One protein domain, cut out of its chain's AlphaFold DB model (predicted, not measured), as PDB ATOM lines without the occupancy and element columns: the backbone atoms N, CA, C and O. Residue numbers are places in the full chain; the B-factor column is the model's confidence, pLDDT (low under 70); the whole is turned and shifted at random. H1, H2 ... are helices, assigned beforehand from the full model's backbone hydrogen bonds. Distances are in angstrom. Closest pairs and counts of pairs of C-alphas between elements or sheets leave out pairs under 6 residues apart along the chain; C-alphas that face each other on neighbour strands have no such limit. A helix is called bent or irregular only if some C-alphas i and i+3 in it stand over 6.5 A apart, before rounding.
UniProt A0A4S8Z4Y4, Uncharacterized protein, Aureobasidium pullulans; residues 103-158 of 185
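AT A GLANCE: This is residues 103 to 158 of the 185 residues of an uncharacterized protein of Aureobasidium pullulans (UniProt A0A4S8Z4Y4). What shape does the printed part make? It is a lopsided open V: the long helix H1 is one arm, and the short helix H2 folds back from its far end after a tight turn, only the two ends at the corner coming near each other. How are its parts counted and classed? The printed part has 56 residues with two named helices, H1 then H2, and no named strand; the class is all helix. How spread out is it? It is extended, with a radius of gyration of the C-alphas of 18.8 A, and flat, spanning 57 by 30 by 8 A.

IN THESE COORDINATES: Where does H1 run? H1 is residues 103 to 141, 55.3 A from C-alpha 103 at (-17.212, 34.840, 69.233) to C-alpha 141 at (34.045, 26.777, 88.246). Is it straight? It has a kink of 36 degrees near residue 135, yet is neither bent nor irregular, but only just: C-alphas 135 and 138 are 6.1 A apart. Where is H2? H2 is residues 145 to 156, 16.8 A long, ending with C-alpha 156 at (13.308, 16.884, 95.156).

HOW THE PARTS SIT: How near do H1 and H2 come? They are close but not clearly touching; their closest C-alphas, of Asp 139 and Ala 145, are 6.7 A apart. How do they run? They run opposite ways at a steep tilt of 42 degrees. What do the backbones show? In H2 every O i to N i+4 pair is within hydrogen-bond range, in H1 33 of 35.

THE WHOLE: How large is it? The two C-alphas farthest apart, of Tyr 103 and Gly 143, are 57.9 A apart. Which residues stand free? Residues 103 to 135 of H1 stand free, and so do residues 149 to 158, of which 149 to 156 belong to H2. Is it unbroken? The printed part has no cut, and the link from H1 to H2 is tight. Where is confidence low? The mean pLDDT of the printed part is 73.0, and residues 135 to 149, 151 to 152 and 154 to 158 are under 70.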
ATOM      1  N   TYR A 103     -18.039  35.931  68.712       80.19
ATOM      2  CA  TYR A 103     -17.212  34.840  69.233       80.19
ATOM      3  C   TYR A 103     -15.824  34.777  68.588       80.19
ATOM      4  O   TYR A 103     -14.846  34.566  69.293       80.19
ATOM      5  N   ARG A 104     -15.699  35.020  67.275       78.31
ATOM      6  CA  ARG A 104     -14.388  35.041  66.597       78.31
ATOM      7  C   ARG A 104     -13.515  36.185  67.107       78.31
ATOM      8  O   ARG A 104     -12.325  35.979  67.324       78.31
ATOM      9  N   ILE A 105     -14.106  37.356  67.349       81.19
ATOM     10  CA  ILE A 105     -13.397  38.516  67.907       81.19
ATOM     11  C   ILE A 105     -12.889  38.189  69.313       81.19
ATOM     12  O   ILE A 105     -11.697  38.332  69.584       81.19
ATOM     13  N   VAL A 106     -13.764  37.674  70.180       84.62
ATOM     14  CA  VAL A 106     -13.401  37.291  71.550       84.62
ATOM     15  C   VAL A 106     -12.298  36.233  71.538       84.62
ATOM     16  O   VAL A 106     -11.261  36.438  72.162       84.62
ATOM     17  N   LEU A 107     -12.453  35.151  70.773       81.12
ATOM     18  CA  LEU A 107     -11.440  34.097  70.659       81.12
ATOM     19  C   LEU A 107     -10.088  34.642  70.175       81.12
ATOM     20  O   LEU A 107      -9.053  34.299  70.739       81.12
ATOM     21  N   SER A 108     -10.083  35.538  69.184       82.62
ATOM     22  CA  SER A 108      -8.844  36.160  68.699       82.62
ATOM     23  C   SER A 108      -8.149  37.016  69.768       82.62
ATOM     24  O   SER A 108      -6.921  37.043  69.837       82.62
ATOM     25  N   SER A 109      -8.923  37.671  70.637       83.25
ATOM     26  CA  SER A 109      -8.404  38.433  71.774       83.25
ATOM     27  C   SER A 109      -7.781  37.513  72.828       83.25
ATOM     28  O   SER A 109      -6.661  37.768  73.272       83.25
ATOM     29  N   TRP A 110      -8.435  36.391  73.152       85.50
ATOM     30  CA  TRP A 110      -7.899  35.382  74.073       85.50
ATOM     31  C   TRP A 110      -6.562  34.808  73.604       85.50
ATOM     32  O   TRP A 110      -5.628  34.726  74.398       85.50
ATOM     33  N   VAL A 111      -6.435  34.463  72.318       81.81
ATOM     34  CA  VAL A 111      -5.177  33.935  71.758       81.81
ATOM     35  C   VAL A 111      -4.030  34.932  71.943       81.81
ATOM     36  O   VAL A 111      -2.962  34.556  72.426       81.81
ATOM     37  N   LYS A 112      -4.261  36.217  71.641       87.88
ATOM     38  CA  LYS A 112      -3.258  37.276  71.852       87.88
ATOM     39  C   LYS A 112      -2.889  37.444  73.327       87.88
ATOM     40  O   LYS A 112      -1.724  37.655  73.650       87.88
ATOM     41  N   LEU A 113      -3.865  37.327  74.224       86.56
ATOM     42  CA  LEU A 113      -3.647  37.446  75.664       86.56
ATOM     43  C   LEU A 113      -2.816  36.281  76.218       86.56
ATOM     44  O   LEU A 113      -1.902  36.509  77.009       86.56
ATOM     45  N   VAL A 114      -3.085  35.047  75.786       85.94
ATOM     46  CA  VAL A 114      -2.277  33.875  76.160       85.94
ATOM     47  C   VAL A 114      -0.849  34.022  75.642       85.94
ATOM     48  O   VAL A 114       0.095  33.824  76.403       85.94
ATOM     49  N   GLN A 115      -0.679  34.450  74.388       81.69
ATOM     50  CA  GLN A 115       0.640  34.707  73.808       81.69
ATOM     51  C   GLN A 115       1.431  35.737  74.625       81.69
ATOM     52  O   GLN A 115       2.598  35.506  74.934       81.69
ATOM     53  N   ALA A 116       0.794  36.841  75.025       85.38
ATOM     54  CA  ALA A 116       1.429  37.864  75.849       85.38
ATOM     55  C   ALA A 116       1.865  37.321  77.220       85.38
ATOM     56  O   ALA A 116       2.970  37.607  77.672       85.38
ATOM     57  N   ARG A 117       1.032  36.496  77.870       78.94
ATOM     58  CA  ARG A 117       1.359  35.898  79.176       78.94
ATOM     59  C   ARG A 117       2.525  34.919  79.097       78.94
ATOM     60  O   ARG A 117       3.414  34.978  79.938       78.94
ATOM     61  N   VAL A 118       2.537  34.057  78.084       88.00
ATOM     62  CA  VAL A 118       3.627  33.095  77.872       88.00
ATOM     63  C   VAL A 118       4.929  33.824  77.553       88.00
ATOM     64  O   VAL A 118       5.965  33.476  78.108       88.00
ATOM     65  N   PHE A 119       4.882  34.867  76.720       83.56
ATOM     66  CA  PHE A 119       6.067  35.663  76.405       83.56
ATOM     67  C   PHE A 119       6.612  36.395  77.639       83.56
ATOM     68  O   PHE A 119       7.814  36.370  77.872       83.56
ATOM     69  N   ALA A 120       5.736  36.984  78.459       81.81
ATOM     70  CA  ALA A 120       6.131  37.679  79.682       81.81
ATOM     71  C   ALA A 120       6.721  36.735  80.743       81.81
ATOM     72  O   ALA A 120       7.722  37.066  81.366       81.81
ATOM     73  N   GLN A 121       6.129  35.556  80.952       78.06
ATOM     74  CA  GLN A 121       6.672  34.566  81.891       78.06
ATOM     75  C   GLN A 121       7.948  33.903  81.359       78.06
ATOM     76  O   GLN A 121       8.860  33.597  82.120       78.06
ATOM     77  N   GLY A 122       8.026  33.688  80.046       81.50
ATOM     78  CA  GLY A 122       9.226  33.171  79.401       81.50
ATOM     79  C   GLY A 122      10.388  34.157  79.484       81.50
ATOM     80  O   GLY A 122      11.511  33.741  79.749       81.50
ATOM     81  N   SER A 123      10.129  35.458  79.314       78.75
ATOM     82  CA  SER A 123      11.171  36.479  79.421       78.75
ATOM     83  C   SER A 123      11.663  36.650  80.855       78.75
ATOM     84  O   SER A 123      12.871  36.726  81.060       78.75
ATOM     85  N   THR A 124      10.776  36.640  81.856       88.12
ATOM     86  CA  THR A 124      11.207  36.693  83.261       88.12
ATOM     87  C   THR A 124      12.017  35.463  83.650       88.12
ATOM     88  O   THR A 124      13.062  35.604  84.279       88.12
ATOM     89  N   LEU A 125      11.602  34.266  83.227       78.44
ATOM     90  CA  LEU A 125      12.370  33.047  83.469       78.44
ATOM     91  C   LEU A 125      13.737  33.082  82.769       78.44
ATOM     92  O   LEU A 125      14.732  32.695  83.371       78.44
ATOM     93  N   ALA A 126      13.809  33.574  81.529       75.62
ATOM     94  CA  ALA A 126      15.070  33.716  80.804       75.62
ATOM     95  C   ALA A 126      16.035  34.681  81.506       75.62
ATOM     96  O   ALA A 126      17.226  34.394  81.579       75.62
ATOM     97  N   VAL A 127      15.524  35.784  82.065       82.12
ATOM     98  CA  VAL A 127      16.327  36.711  82.877       82.12
ATOM     99  C   VAL A 127      16.849  36.015  84.133       82.12
ATOM    100  O   VAL A 127      18.041  36.086  84.393       82.12
ATOM    101  N   VAL A 128      16.005  35.284  84.869       84.06
ATOM    102  CA  VAL A 128      16.438  34.552  86.075       84.06
ATOM    103  C   VAL A 128      17.489  33.495  85.739       84.06
ATOM    104  O   VAL A 128      18.494  33.396  86.432       84.06
ATOM    105  N   ILE A 129      17.302  32.732  84.658       76.75
ATOM    106  CA  ILE A 129      18.291  31.746  84.201       76.75
ATOM    107  C   ILE A 129      19.601  32.435  83.808       76.75
ATOM    108  O   ILE A 129      20.663  31.931  84.151       76.75
ATOM    109  N   ALA A 130      19.547  33.579  83.122       75.31
ATOM    110  CA  ALA A 130      20.743  34.337  82.764       75.31
ATOM    111  C   ALA A 130      21.477  34.880  84.001       75.31
ATOM    112  O   ALA A 130      22.698  34.775  84.063       75.31
ATOM    113  N   SER A 131      20.750  35.396  84.999       77.38
ATOM    114  CA  SER A 131      21.317  35.842  86.279       77.38
ATOM    115  C   SER A 131      21.965  34.690  87.044       77.38
ATOM    116  O   SER A 131      23.114  34.803  87.452       77.38
ATOM    117  N   LEU A 132      21.282  33.546  87.149       75.56
ATOM    118  CA  LEU A 132      21.817  32.349  87.803       75.56
ATOM    119  C   LEU A 132      22.991  31.732  87.040       75.56
ATOM    120  O   LEU A 132      23.883  31.167  87.657       75.56
ATOM    121  N   ALA A 133      23.011  31.821  85.711       70.62
ATOM    122  CA  ALA A 133      24.157  31.391  84.918       70.62
ATOM    123  C   ALA A 133      25.368  32.309  85.137       70.62
ATOM    124  O   ALA A 133      26.493  31.827  85.107       70.62
ATOM    125  N   PHE A 134      25.146  33.604  85.380       70.00
ATOM    126  CA  PHE A 134      26.210  34.549  85.722       70.00
ATOM    127  C   PHE A 134      26.721  34.364  87.160       70.00
ATOM    128  O   PHE A 134      27.927  34.403  87.367       70.00
ATOM    129  N   GLU A 135      25.836  34.119  88.129       62.00
ATOM    130  CA  GLU A 135      26.195  33.929  89.546       62.00
ATOM    131  C   GLU A 135      26.724  32.511  89.838       62.00
ATOM    132  O   GLU A 135      27.720  32.334  90.529       62.00
ATOM    133  N   GLY A 136      26.104  31.475  89.269       58.22
ATOM    134  CA  GLY A 136      26.475  30.074  89.480       58.22
ATOM    135  C   GLY A 136      27.653  29.589  88.632       58.22
ATOM    136  O   GLY A 136      28.226  28.545  88.939       58.22
ATOM    137  N   ALA A 137      28.053  30.319  87.582       56.25
ATOM    138  CA  ALA A 137      29.284  30.004  86.854       56.25
ATOM    139  C   ALA A 137      30.512  30.088  87.771       56.25
ATOM    140  O   ALA A 137      31.425  29.281  87.631       56.25
ATOM    141  N   GLU A 138      30.512  31.007  88.736       52.72
ATOM    142  CA  GLU A 138      31.635  31.212  89.650       52.72
ATOM    143  C   GLU A 138      31.758  30.062  90.672       52.72
ATOM    144  O   GLU A 138      32.855  29.546  90.887       52.72
ATOM    145  N   ASP A 139      30.637  29.545  91.192       53.78
ATOM    146  CA  ASP A 139      30.603  28.401  92.124       53.78
ATOM    147  C   ASP A 139      30.835  27.039  91.446       53.78
ATOM    148  O   ASP A 139      31.496  26.153  92.002       53.78
ATOM    149  N   VAL A 140      30.324  26.857  90.222       51.91
ATOM    150  CA  VAL A 140      30.549  25.639  89.425       51.91
ATOM    151  C   VAL A 140      32.000  25.573  88.935       51.91
ATOM    152  O   VAL A 140      32.576  24.483  88.914       51.91
ATOM    153  N   MET A 141      32.621  26.713  88.603       52.88
ATOM    154  CA  MET A 141      34.045  26.777  88.246       52.88
ATOM    155  C   MET A 141      34.993  26.669  89.452       52.88
ATOM    156  O   MET A 141      36.107  26.179  89.277       52.88
ATOM    157  N   ASN A 142      34.560  27.040  90.664       55.53
ATOM    158  CA  ASN A 142      35.332  26.870  91.907       55.53
ATOM    159  C   ASN A 142      35.253  25.459  92.530       55.53
ATOM    160  O   ASN A 142      35.889  25.211  93.553       55.53
ATOM    161  N   GLY A 143      34.518  24.515  91.927       56.22
ATOM    162  CA  GLY A 143      34.519  23.102  92.339       56.22
ATOM    163  C   GLY A 143      33.453  22.686  93.364       56.22
ATOM    164  O   GLY A 143      33.411  21.513  93.731       56.22
ATOM    165  N   ASN A 144      32.534  23.575  93.762       61.62
ATOM    166  CA  ASN A 144      31.447  23.275  94.716       61.62
ATOM    167  C   ASN A 144      30.154  22.748  94.056       61.62
ATOM    168  O   ASN A 144      29.109  22.639  94.700       61.62
ATOM    169  N   ALA A 145      30.208  22.362  92.776       61.09
ATOM    170  CA  ALA A 145      29.053  21.875  92.013       61.09
ATOM    171  C   ALA A 145      28.304  20.700  92.684       61.09
ATOM    172  O   ALA A 145      27.096  20.557  92.504       61.09
ATOM    173  N   GLY A 146      28.995  19.879  93.485       65.44
ATOM    174  CA  GLY A 146      28.386  18.759  94.213       65.44
ATOM    175  C   GLY A 146      27.384  19.180  95.296       65.44
ATOM    176  O   GLY A 146      26.375  18.508  95.484       65.44
ATOM    177  N   GLU A 147      27.614  20.309  95.968       66.88
ATOM    178  CA  GLU A 147      26.758  20.784  97.064       66.88
ATOM    179  C   GLU A 147      25.467  21.427  96.536       66.88
ATOM    180  O   GLU A 147      24.373  21.204  97.061       66.88
ATOM    181  N   VAL A 148      25.570  22.148  95.414       65.25
ATOM    182  CA  VAL A 148      24.410  22.699  94.700       65.25
ATOM    183  C   VAL A 148      23.502  21.570  94.207       65.25
ATOM    184  O   VAL A 148      22.285  21.633  94.397       65.25
ATOM    185  N   LEU A 149      24.078  20.509  93.636       65.06
ATOM    186  CA  LEU A 149      23.323  19.337  93.191       65.06
ATOM    187  C   LEU A 149      22.633  18.614  94.360       65.06
ATOM    188  O   LEU A 149      21.448  18.301  94.241       65.06
ATOM    189  N   ASP A 150      23.309  18.431  95.501       73.62
ATOM    190  CA  ASP A 150      22.720  17.810  96.703       73.62
ATOM    191  C   ASP A 150      21.555  18.635  97.276       73.62
ATOM    192  O   ASP A 150      20.528  18.089  97.683       73.62
ATOM    193  N   SER A 151      21.654  19.968  97.251       69.25
ATOM    194  CA  SER A 151      20.579  20.846  97.729       69.25
ATOM    195  C   SER A 151      19.296  20.717  96.891       69.25
ATOM    196  O   SER A 151      18.188  20.655  97.436       69.25
ATOM    197  N   VAL A 152      19.437  20.597  95.567       69.50
ATOM    198  CA  VAL A 152      18.323  20.377  94.634       69.50
ATOM    199  C   VAL A 152      17.720  18.991  94.843       69.50
ATOM    200  O   VAL A 152      16.493  18.853  94.870       69.50
ATOM    201  N   ASP A 153      18.559  17.977  95.057       70.19
ATOM    202  CA  ASP A 153      18.122  16.605  95.315       70.19
ATOM    203  C   ASP A 153      17.387  16.479  96.656       70.19
ATOM    204  O   ASP A 153      16.351  15.814  96.766       70.19
ATOM    205  N   ARG A 154      17.845  17.212  97.675       68.50
ATOM    206  CA  ARG A 154      17.199  17.282  98.987       68.50
ATOM    207  C   ARG A 154      15.801  17.900  98.906       68.50
ATOM    208  O   ARG A 154      14.897  17.417  99.586       68.50
ATOM    209  N   VAL A 155      15.599  18.920  98.069       69.56
ATOM    210  CA  VAL A 155      14.273  19.525  97.813       69.56
ATOM    211  C   VAL A 155      13.380  18.610  96.961       69.56
ATOM    212  O   VAL A 155      12.151  18.659  97.078       69.56
ATOM    213  N   ARG A 156      13.984  17.767  96.117       62.47
ATOM    214  CA  ARG A 156      13.308  16.884  95.156       62.47
ATOM    215  C   ARG A 156      12.951  15.496  95.701       62.47
ATOM    216  O   ARG A 156      12.194  14.784  95.039       62.47
ATOM    217  N   ARG A 157      13.441  15.106  96.883       66.69
ATOM    218  CA  ARG A 157      13.097  13.811  97.494       66.69
ATOM    219  C   ARG A 157      11.585  13.584  97.540       66.69
ATOM    220  O   ARG A 157      10.818  14.510  97.805       66.69
ATOM    221  N   GLU A 158      11.186  12.336  97.274       64.56
ATOM    222  CA  GLU A 158       9.789  11.902  97.252       64.56
ATOM    223  C   GLU A 158       9.055  12.397  98.494       64.56
ATOM    224  O   GLU A 158       9.312  11.965  99.616       64.56
TER     225      GLU A 158